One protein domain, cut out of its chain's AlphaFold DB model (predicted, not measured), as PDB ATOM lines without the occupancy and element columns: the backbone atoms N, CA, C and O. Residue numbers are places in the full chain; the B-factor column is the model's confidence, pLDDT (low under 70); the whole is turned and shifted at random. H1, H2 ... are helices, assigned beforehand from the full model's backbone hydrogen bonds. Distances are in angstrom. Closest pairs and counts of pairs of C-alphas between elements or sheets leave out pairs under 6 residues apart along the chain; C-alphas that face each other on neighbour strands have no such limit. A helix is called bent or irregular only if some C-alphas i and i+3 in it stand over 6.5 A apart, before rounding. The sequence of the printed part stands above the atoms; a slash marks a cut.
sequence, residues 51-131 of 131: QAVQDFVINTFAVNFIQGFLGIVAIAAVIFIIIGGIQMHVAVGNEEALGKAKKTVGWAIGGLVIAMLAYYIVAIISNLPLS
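This is residues 51 to 131 of the 131 residues of an uncharacterized protein of Candidatus Peregrinibacteria bacterium CG11_big_fil_rev_8_21_14_0_20_46_8 (UniProt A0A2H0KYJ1). The domain is a long, slender helical hairpin: two long helices, H1 and H2, run opposite ways, joined by a tight turn at residues 91 to 94 and touching only near that turn. Farther from the turn the helices part: H1 bows away from H2, with residues 67 to 76 standing free, and a kink of 38 degrees near residue 64 changes its course. The printed part has 81 residues with two named helices, H1 then H2, and no named strand, and its class is all helix. It is extended, with a radius of gyration of the C-alphas of 18.5 A, a rod spanning 59 by 26 by 12 A.

H1, residues 51 to 90, is the longest helix. H2, residues 95 to 126, touches it, with the C-alphas of Met 88 and Ala 101 closest at 6.2 A. H1 touches H2 with residues 84 to 88 alone, and H2 touches H1 with residues 98 to 105 alone. The two form a hairpin at a shallow tilt of 22 degrees, opposite ways, with centres 15.1 A apart. Every O i to N i+4 pair is within hydrogen-bond range in H2, and 32 of 36 in H1.

H1 runs 52.0 A from C-alpha 51 at (144.960, 218.355, 222.539) to C-alpha 90 at (164.875, 206.803, 175.877). It is neither bent nor irregular, but only just: C-alphas 57 and 60 are 6.0 A apart. H2 runs 46.5 A and ends with C-alpha 126 at (142.166, 211.971, 212.359).

The C-alphas farthest apart, those of Gly 93 and Ser 131, are 60.1 A from each other. Residues 113 to 131, of which 113 to 126 belong to H2, stand free. The printed part has no cut, and it ends at the chain's last residue. Its mean pLDDT is 72.4; 28 residues are under 70, among them residues 51 to 64 and 129 to 131.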
ATOM      1  N   GLN A  51     144.849 217.156 223.372       47.91
ATOM      2  CA  GLN A  51     144.960 218.355 222.539       47.91
ATOM      3  C   GLN A  51     146.187 219.206 222.882       47.91
ATOM      4  O   GLN A  51     146.918 219.545 221.972       47.91
ATOM      5  N   ALA A  52     146.535 219.454 224.151       51.62
ATOM      6  CA  ALA A  52     147.722 220.265 224.469       51.62
ATOM      7  C   ALA A  52     149.057 219.567 224.125       51.62
ATOM      8  O   ALA A  52     150.024 220.221 223.730       51.62
ATOM      9  N   VAL A  53     149.114 218.233 224.232       54.06
ATOM     10  CA  VAL A  53     150.303 217.444 223.866       54.06
ATOM     11  C   VAL A  53     150.387 217.247 222.348       54.06
ATOM     12  O   VAL A  53     151.478 217.368 221.788       54.06
ATOM     13  N   GLN A  54     149.258 217.021 221.654       54.34
ATOM     14  CA  GLN A  54     149.238 217.058 220.188       54.34
ATOM     15  C   GLN A  54     149.486 218.469 219.654       54.34
ATOM     16  O   GLN A  54     150.214 218.589 218.694       54.34
ATOM     17  N   ASP A  55     149.004 219.550 220.253       55.28
ATOM     18  CA  ASP A  55     149.253 220.901 219.742       55.28
ATOM     19  C   ASP A  55     150.711 221.340 219.950       55.28
ATOM     20  O   ASP A  55     151.309 221.982 219.089       55.28
ATOM     21  N   PHE A  56     151.354 220.937 221.044       57.59
ATOM     22  CA  PHE A  56     152.775 221.227 221.225       57.59
ATOM     23  C   PHE A  56     153.664 220.388 220.285       57.59
ATOM     24  O   PHE A  56     154.549 220.927 219.616       57.59
ATOM     25  N   VAL A  57     153.408 219.077 220.172       60.09
ATOM     26  CA  VAL A  57     154.215 218.173 219.328       60.09
ATOM     27  C   VAL A  57     153.857 218.304 217.846       60.09
ATOM     28  O   VAL A  57     154.752 218.395 217.009       60.09
ATOM     29  N   ILE A  58     152.565 218.350 217.510       57.00
ATOM     30  CA  ILE A  58     152.050 218.484 216.144       57.00
ATOM     31  C   ILE A  58     152.090 219.931 215.683       57.00
ATOM     32  O   ILE A  58     152.656 220.171 214.636       57.00
ATOM     33  N   ASN A  59     151.573 220.911 216.418       57.66
ATOM     34  CA  ASN A  59     151.402 222.265 215.870       57.66
ATOM     35  C   ASN A  59     152.693 223.111 215.877       57.66
ATOM     36  O   ASN A  59     152.885 223.947 215.001       57.66
ATOM     37  N   THR A  60     153.622 222.880 216.813       61.31
ATOM     38  CA  THR A  60     154.888 223.649 216.867       61.31
ATOM     39  C   THR A  60     156.054 222.924 216.200       61.31
ATOM     40  O   THR A  60     156.769 223.522 215.394       61.31
ATOM     41  N   PHE A  61     156.251 221.640 216.503       60.88
ATOM     42  CA  PHE A  61     157.334 220.864 215.894       60.88
ATOM     43  C   PHE A  61     156.894 220.206 214.591       60.88
ATOM     44  O   PHE A  61     157.541 220.410 213.566       60.88
ATOM     45  N   ALA A  62     155.790 219.459 214.583       64.06
ATOM     46  CA  ALA A  62     155.407 218.722 213.389       64.06
ATOM     47  C   ALA A  62     154.880 219.630 212.275       64.06
ATOM     48  O   ALA A  62     155.248 219.391 211.149       64.06
ATOM     49  N   VAL A  63     154.107 220.688 212.504       61.81
ATOM     50  CA  VAL A  63     153.545 221.510 211.418       61.81
ATOM     51  C   VAL A  63     154.645 222.318 210.748       61.81
ATOM     52  O   VAL A  63     154.707 222.322 209.525       61.81
ATOM     53  N   ASN A  64     155.576 222.900 211.504       66.94
ATOM     54  CA  ASN A  64     156.733 223.573 210.910       66.94
ATOM     55  C   ASN A  64     157.653 222.588 210.182       66.94
ATOM     56  O   ASN A  64     158.094 222.855 209.062       66.94
ATOM     57  N   PHE A  65     157.923 221.427 210.786       70.56
ATOM     58  CA  PHE A  65     158.803 220.436 210.178       70.56
ATOM     59  C   PHE A  65     158.150 219.764 208.968       70.56
ATOM     60  O   PHE A  65     158.798 219.635 207.942       70.56
ATOM     61  N   ILE A  66     156.868 219.405 209.044       71.44
ATOM     62  CA  ILE A  66     156.058 218.813 207.975       71.44
ATOM     63  C   ILE A  66     155.818 219.836 206.875       71.44
ATOM     64  O   ILE A  66     156.020 219.472 205.733       71.44
ATOM     65  N   GLN A  67     155.452 221.095 207.134       65.44
ATOM     66  CA  GLN A  67     155.321 222.081 206.049       65.44
ATOM     67  C   GLN A  67     156.653 222.287 205.314       65.44
ATOM     68  O   GLN A  67     156.672 222.313 204.082       65.44
ATOM     69  N   GLY A  68     157.772 222.342 206.045       72.12
ATOM     70  CA  GLY A  68     159.106 222.404 205.446       72.12
ATOM     71  C   GLY A  68     159.458 221.145 204.642       72.12
ATOM     72  O   GLY A  68     159.844 221.233 203.474       72.12
ATOM     73  N   PHE A  69     159.283 219.960 205.234       75.19
ATOM     74  CA  PHE A  69     159.585 218.682 204.584       75.19
ATOM     75  C   PHE A  69     158.665 218.410 203.400       75.19
ATOM     76  O   PHE A  69     159.139 217.972 202.361       75.19
ATOM     77  N   LEU A  70     157.368 218.675 203.523       70.81
ATOM     78  CA  LEU A  70     156.369 218.426 202.490       70.81
ATOM     79  C   LEU A  70     156.598 219.342 201.284       70.81
ATOM     80  O   LEU A  70     156.475 218.881 200.155       70.81
ATOM     81  N   GLY A  71     157.034 220.587 201.506       72.75
ATOM     82  CA  GLY A  71     157.494 221.468 200.431       72.75
ATOM     83  C   GLY A  71     158.711 220.904 199.688       72.75
ATOM     84  O   GLY A  71     158.699 220.808 198.460       72.75
ATOM     85  N   ILE A  72     159.743 220.459 200.417       74.19
ATOM     86  CA  ILE A  72     160.955 219.856 199.824       74.19
ATOM     87  C   ILE A  72     160.621 218.549 199.085       74.19
ATOM     88  O   ILE A  72     161.087 218.328 197.965       74.19
ATOM     89  N   VAL A  73     159.798 217.694 199.690       76.88
ATOM     90  CA  VAL A  73     159.382 216.396 199.144       76.88
ATOM     91  C   VAL A  73     158.506 216.576 197.908       76.88
ATOM     92  O   VAL A  73     158.713 215.857 196.934       76.88
ATOM     93  N   ALA A  74     157.592 217.550 197.887       70.56
ATOM     94  CA  ALA A  74     156.770 217.843 196.712       70.56
ATOM     95  C   ALA A  74     157.635 218.251 195.509       70.56
ATOM     96  O   ALA A  74     157.453 217.743 194.403       70.56
ATOM     97  N   ILE A  75     158.636 219.104 195.732       71.75
ATOM     98  CA  ILE A  75     159.567 219.528 194.678       71.75
ATOM     99  C   ILE A  75     160.439 218.352 194.218       71.75
ATOM    100  O   ILE A  75     160.620 218.144 193.017       71.75
ATOM    101  N   ALA A  76     160.949 217.548 195.155       75.38
ATOM    102  CA  ALA A  76     161.718 216.352 194.827       75.38
ATOM    103  C   ALA A  76     160.884 215.347 194.012       75.38
ATOM    104  O   ALA A  76     161.372 214.824 193.010       75.38
ATOM    105  N   ALA A  77     159.619 215.129 194.379       72.38
ATOM    106  CA  ALA A  77     158.707 214.232 193.674       72.38
ATOM    107  C   ALA A  77     158.508 214.645 192.207       72.38
ATOM    108  O   ALA A  77     158.594 213.798 191.315       72.38
ATOM    109  N   VAL A  78     158.335 215.942 191.935       80.00
ATOM    110  CA  VAL A  78     158.222 216.466 190.562       80.00
ATOM    111  C   VAL A  78     159.496 216.193 189.754       80.00
ATOM    112  O   VAL A  78     159.421 215.761 188.604       80.00
ATOM    113  N   ILE A  79     160.678 216.368 190.354       78.62
ATOM    114  CA  ILE A  79     161.964 216.100 189.686       78.62
ATOM    115  C   ILE A  79     162.120 214.607 189.360       78.62
ATOM    116  O   ILE A  79     162.524 214.259 188.246       78.62
ATOM    117  N   PHE A  80     161.777 213.721 190.298       76.44
ATOM    118  CA  PHE A  80     161.829 212.272 190.084       76.44
ATOM    119  C   PHE A  80     160.856 211.806 188.994       76.44
ATOM    120  O   PHE A  80     161.217 210.942 188.195       76.44
ATOM    121  N   ILE A  81     159.668 212.413 188.908       81.00
ATOM    122  CA  ILE A  81     158.697 212.155 187.835       81.00
ATOM    123  C   ILE A  81     159.267 212.521 186.462       81.00
ATOM    124  O   ILE A  81     159.172 211.721 185.531       81.00
ATOM    125  N   ILE A  82     159.904 213.688 186.330       84.56
ATOM    126  CA  ILE A  82     160.469 214.139 185.049       84.56
ATOM    127  C   ILE A  82     161.611 213.213 184.606       84.56
ATOM    128  O   ILE A  82     161.648 212.777 183.455       84.56
ATOM    129  N   ILE A  83     162.525 212.868 185.517       76.12
ATOM    130  CA  ILE A  83     163.666 211.996 185.201       76.12
ATOM    131  C   ILE A  83     163.193 210.574 184.875       76.12
ATOM    132  O   ILE A  83     163.633 209.994 183.881       76.12
ATOM    133  N   GLY A  84     162.270 210.027 185.671       69.44
ATOM    134  CA  GLY A  84     161.708 208.693 185.456       69.44
ATOM    135  C   GLY A  84     160.913 208.587 184.154       69.44
ATOM    136  O   GLY A  84     161.052 207.600 183.432       69.44
ATOM    137  N   GLY A  85     160.145 209.626 183.809       74.94
ATOM    138  CA  GLY A  85     159.377 209.683 182.564       74.94
ATOM    139  C   GLY A  85     160.269 209.698 181.321       74.94
ATOM    140  O   GLY A  85     160.056 208.915 180.393       74.94
ATOM    141  N   ILE A  86     161.319 210.528 181.323       77.38
ATOM    142  CA  ILE A  86     162.249 210.630 180.188       77.38
ATOM    143  C   ILE A  86     163.063 209.339 180.030       77.38
ATOM    144  O   ILE A  86     163.235 208.846 178.914       77.38
ATOM    145  N   GLN A  87     163.531 208.741 181.129       68.62
ATOM    146  CA  GLN A  87     164.341 207.520 181.074       68.62
ATOM    147  C   GLN A  87     163.573 206.323 180.493       68.62
ATOM    148  O   GLN A  87     164.166 205.491 179.807       68.62
ATOM    149  N   MET A  88     162.256 206.256 180.715       65.25
ATOM    150  CA  MET A  88     161.418 205.194 180.157       65.25
ATOM    151  C   MET A  88     161.218 205.339 178.639       65.25
ATOM    152  O   MET A  88     161.131 204.335 177.939       65.25
ATOM    153  N   HIS A  89     161.203 206.573 178.125       74.00
ATOM    154  CA  HIS A  89     161.101 206.848 176.687       74.00
ATOM    155  C   HIS A  89     162.416 206.622 175.930       74.00
ATOM    156  O   HIS A  89     162.397 206.167 174.791       74.00
ATOM    157  N   VAL A  90     163.563 206.911 176.548       74.19
ATOM    158  CA  VAL A  90     164.875 206.803 175.877       74.19
ATOM    159  C   VAL A  90     165.401 205.357 175.836       74.19
ATOM    160  O   VAL A  90     166.235 205.030 174.998       74.19
ATOM    161  N   ALA A  91     164.906 204.456 176.691       63.19
ATOM    162  CA  ALA A  91     165.361 203.060 176.758       63.19
ATOM    163  C   ALA A  91     164.768 202.125 175.676       63.19
ATOM    164  O   ALA A  91     165.023 200.917 175.704       63.19
ATOM    165  N   VAL A  92     163.979 202.649 174.731       65.75
ATOM    166  CA  VAL A  92     163.361 201.870 173.646       65.75
ATOM    167  C   VAL A  92     164.450 201.424 172.659       65.75
ATOM    168  O   VAL A  92     164.866 202.192 171.799       65.75
ATOM    169  N   GLY A  93     164.945 200.191 172.808       69.06
ATOM    170  CA  GLY A  93     165.935 199.595 171.896       69.06
ATOM    171  C   GLY A  93     167.014 198.722 172.547       69.06
ATOM    172  O   GLY A  93     167.724 198.023 171.833       69.06
ATOM    173  N   ASN A  94     167.136 198.715 173.880       72.38
ATOM    174  CA  ASN A  94     168.038 197.813 174.603       72.38
ATOM    175  C   ASN A  94     167.250 197.049 175.679       72.38
ATOM    176  O   ASN A  94     166.812 197.648 176.664       72.38
ATOM    177  N   GLU A  95     167.057 195.738 175.502       68.81
ATOM    178  CA  GLU A  95     166.275 194.893 176.422       68.81
ATOM    179  C   GLU A  95     166.824 194.908 177.855       68.81
ATOM    180  O   GLU A  95     166.057 194.885 178.822       68.81
ATOM    181  N   GLU A  96     168.141 195.048 178.015       74.25
ATOM    182  CA  GLU A  96     168.791 195.111 179.324       74.25
ATOM    183  C   GLU A  96     168.491 196.440 180.046       74.25
ATOM    184  O   GLU A  96     168.223 196.478 181.256       74.25
ATOM    185  N   ALA A  97     168.440 197.541 179.288       66.50
ATOM    186  CA  ALA A  97     168.021 198.848 179.792       66.50
ATOM    187  C   ALA A  97     166.514 198.882 180.093       66.50
ATOM    188  O   ALA A  97     166.102 199.487 181.081       66.50
ATOM    189  N   LEU A  98     165.703 198.178 179.301       69.81
ATOM    190  CA  LEU A  98     164.263 198.006 179.504       69.81
ATOM    191  C   LEU A  98     163.944 197.188 180.761       69.81
ATOM    192  O   LEU A  98     163.059 197.568 181.527       69.81
ATOM    193  N   GLY A  99     164.682 196.105 181.019       76.44
ATOM    194  CA  GLY A  99     164.550 195.316 182.247       76.44
ATOM    195  C   GLY A  99     164.866 196.141 183.497       76.44
ATOM    196  O   GLY A  99     164.099 196.136 184.466       76.44
ATOM    197  N   LYS A 100     165.945 196.935 183.454       71.38
ATOM    198  CA  LYS A 100     166.273 197.879 184.536       71.38
ATOM    199  C   LYS A 100     165.242 199.001 184.665       71.38
ATOM    200  O   LYS A 100     164.838 199.299 185.785       71.38
ATOM    201  N   ALA A 101     164.764 199.571 183.560       66.19
ATOM    202  CA  ALA A 101     163.737 200.612 183.571       66.19
ATOM    203  C   ALA A 101     162.420 200.105 184.178       66.19
ATOM    204  O   ALA A 101     161.855 200.774 185.037       66.19
ATOM    205  N   LYS A 102     161.970 198.894 183.825       72.62
ATOM    206  CA  LYS A 102     160.775 198.271 184.418       72.62
ATOM    207  C   LYS A 102     160.920 198.062 185.921       72.62
ATOM    208  O   LYS A 102     159.987 198.355 186.664       72.62
ATOM    209  N   LYS A 103     162.091 197.612 186.384       80.38
ATOM    210  CA  LYS A 103     162.366 197.486 187.821       80.38
ATOM    211  C   LYS A 103     162.297 198.854 188.504       80.38
ATOM    212  O   LYS A 103     161.593 198.985 189.497       80.38
ATOM    213  N   THR A 104     162.948 199.874 187.947       75.38
ATOM    214  CA  THR A 104     162.914 201.254 188.461       75.38
ATOM    215  C   THR A 104     161.495 201.822 188.521       75.38
ATOM    216  O   THR A 104     161.111 202.396 189.536       75.38
ATOM    217  N   VAL A 105     160.689 201.615 187.479       76.81
ATOM    218  CA  VAL A 105     159.281 202.039 187.447       76.81
ATOM    219  C   VAL A 105     158.455 201.275 188.486       76.81
ATOM    220  O   VAL A 105     157.635 201.882 189.165       76.81
ATOM    221  N   GLY A 106     158.718 199.981 188.692       81.75
ATOM    222  CA  GLY A 106     158.093 199.199 189.763       81.75
ATOM    223  C   GLY A 106     158.357 199.779 191.157       81.75
ATOM    224  O   GLY A 106     157.428 199.911 191.952       81.75
ATOM    225  N   TRP A 107     159.591 200.211 191.439       78.44
ATOM    226  CA  TRP A 107     159.925 200.903 192.692       78.44
ATOM    227  C   TRP A 107     159.283 202.293 192.792       78.44
ATOM    228  O   TRP A 107     158.826 202.674 193.870       78.44
ATOM    229  N   ALA A 108     159.196 203.034 191.683       75.19
ATOM    230  CA  ALA A 108     158.530 204.336 191.646       75.19
ATOM    231  C   ALA A 108     157.020 204.223 191.933       75.19
ATOM    232  O   ALA A 108     156.482 204.990 192.732       75.19
ATOM    233  N   ILE A 109     156.350 203.228 191.344       85.69
ATOM    234  CA  ILE A 109     154.939 202.924 191.614       85.69
ATOM    235  C   ILE A 109     154.762 202.476 193.070       85.69
ATOM    236  O   ILE A 109     153.840 202.938 193.735       85.69
ATOM    237  N   GLY A 110     155.670 201.647 193.597       87.12
ATOM    238  CA  GLY A 110     155.656 201.250 195.006       87.12
ATOM    239  C   GLY A 110     155.698 202.451 195.959       87.12
ATOM    240  O   GLY A 110     154.900 202.525 196.891       87.12
ATOM    241  N   GLY A 111     156.556 203.438 195.681       76.81
ATOM    242  CA  GLY A 111     156.611 204.688 196.446       76.81
ATOM    243  C   GLY A 111     155.317 205.505 196.369       76.81
ATOM    244  O   GLY A 111     154.857 206.020 197.388       76.81
ATOM    245  N   LEU A 112     154.689 205.577 195.190       82.38
ATOM    246  CA  LEU A 112     153.411 206.276 195.006       82.38
ATOM    247  C   LEU A 112     152.273 205.615 195.799       82.38
ATOM    248  O   LEU A 112     151.479 206.299 196.443       82.38
ATOM    249  N   VAL A 113     152.224 204.283 195.794       91.94
ATOM    250  CA  VAL A 113     151.233 203.505 196.548       91.94
ATOM    251  C   VAL A 113     151.416 203.706 198.053       91.94
ATOM    252  O   VAL A 113     150.440 203.951 198.760       91.94
ATOM    253  N   ILE A 114     152.658 203.683 198.545       90.00
ATOM    254  CA  ILE A 114     152.967 203.946 199.960       90.00
ATOM    255  C   ILE A 114     152.560 205.370 200.360       90.00
ATOM    256  O   ILE A 114     152.010 205.560 201.443       90.00
ATOM    257  N   ALA A 115     152.771 206.365 199.495       81.19
ATOM    258  CA  ALA A 115     152.343 207.738 199.759       81.19
ATOM    259  C   ALA A 115     150.811 207.858 199.870       81.19
ATOM    260  O   ALA A 115     150.310 208.500 200.794       81.19
ATOM    261  N   MET A 116     150.063 207.196 198.977       86.81
ATOM    262  CA  MET A 116     148.600 207.128 199.076       86.81
ATOM    263  C   MET A 116     148.157 206.442 200.374       86.81
ATOM    264  O   MET A 116     147.304 206.971 201.085       86.81
ATOM    265  N   LEU A 117     148.765 205.305 200.721       90.00
ATOM    266  CA  LEU A 117     148.480 204.581 201.964       90.00
ATOM    267  C   LEU A 117     148.744 205.441 203.203       90.00
ATOM    268  O   LEU A 117     147.911 205.478 204.103       90.00
ATOM    269  N   ALA A 118     149.860 206.169 203.241       84.06
ATOM    270  CA  ALA A 118     150.184 207.066 204.345       84.06
ATOM    271  C   ALA A 118     149.107 208.146 204.542       84.06
ATOM    272  O   ALA A 118     148.686 208.387 205.673       84.06
ATOM    273  N   TYR A 119     148.610 208.743 203.453       79.62
ATOM    274  CA  TYR A 119     147.518 209.717 203.513       79.62
ATOM    275  C   TYR A 119     146.236 209.108 204.097       79.62
ATOM    276  O   TYR A 119     145.641 209.682 205.011       79.62
ATOM    277  N   TYR A 120     145.844 207.922 203.623       88.62
ATOM    278  CA  TYR A 120     144.668 207.222 204.142       88.62
ATOM    279  C   TYR A 120     144.795 206.892 205.629       88.62
ATOM    280  O   TYR A 120     143.850 207.112 206.382       88.62
ATOM    281  N   ILE A 121     145.959 206.407 206.070       85.50
ATOM    282  CA  ILE A 121     146.198 206.072 207.480       85.50
ATOM    283  C   ILE A 121     146.042 207.316 208.362       85.50
ATOM    284  O   ILE A 121     145.336 207.265 209.368       85.50
ATOM    285  N   VAL A 122     146.639 208.448 207.975       81.31
ATOM    286  CA  VAL A 122     146.499 209.712 208.718       81.31
ATOM    287  C   VAL A 122     145.039 210.158 208.756       81.31
ATOM    288  O   VAL A 122     144.531 210.479 209.826       81.31
ATOM    289  N   ALA A 123     144.341 210.112 207.619       80.31
ATOM    290  CA  ALA A 123     142.938 210.503 207.530       80.31
ATOM    291  C   ALA A 123     142.026 209.643 208.420       80.31
ATOM    292  O   ALA A 123     141.109 210.178 209.045       80.31
ATOM    293  N   ILE A 124     142.290 208.335 208.511       84.25
ATOM    294  CA  ILE A 124     141.546 207.419 209.385       84.25
ATOM    295  C   ILE A 124     141.803 207.759 210.853       84.25
ATOM    296  O   ILE A 124     140.851 207.874 211.615       84.25
ATOM    297  N   ILE A 125     143.061 207.974 211.251       81.38
ATOM    298  CA  ILE A 125     143.407 208.322 212.639       81.38
ATOM    299  C   ILE A 125     142.796 209.675 213.038       81.38
ATOM    300  O   ILE A 125     142.328 209.826 214.163       81.38
ATOM    301  N   SER A 126     142.766 210.650 212.125       75.44
ATOM    302  CA  SER A 126     142.166 211.971 212.359       75.44
ATOM    303  C   SER A 126     140.640 211.950 212.449       75.44
ATOM    304  O   SER A 126     140.069 212.806 213.113       75.44
ATOM    305  N   ASN A 127     139.984 210.993 211.790       71.38
ATOM    306  CA  ASN A 127     138.527 210.849 211.796       71.38
ATOM    307  C   ASN A 127     138.034 209.744 212.729       71.38
ATOM    308  O   ASN A 127     136.854 209.414 212.678       71.38
ATOM    309  N   LEU A 128     138.898 209.147 213.553       80.56
ATOM    310  CA  LEU A 128     138.477 208.144 214.522       80.56
ATOM    311  C   LEU A 128     137.949 208.866 215.775       80.56
ATOM    312  O   LEU A 128     138.762 209.397 216.538       80.56
ATOM    313  N   PRO A 129     136.620 208.916 216.022       57.06
ATOM    314  CA  PRO A 129     136.092 209.410 217.283       57.06
ATOM    315  C   PRO A 129     136.404 208.361 218.350       57.06
ATOM    316  O   PRO A 129     135.653 207.416 218.569       57.06
ATOM    317  N   LEU A 130     137.560 208.494 218.989       57.84
ATOM    318  CA  LEU A 130     137.802 207.849 220.271       57.84
ATOM    319  C   LEU A 130     137.036 208.668 221.315       57.84
ATOM    320  O   LEU A 130     137.583 209.620 221.871       57.84
ATOM    321  N   SER A 131     135.747 208.344 221.466       48.19
ATOM    322  CA  SER A 131     134.904 208.741 222.600       48.19
ATOM    323  C   SER A 131     135.483 208.220 223.907       48.19
ATOM    324  O   SER A 131     135.826 207.013 223.914       48.19
TER     325      SER A 131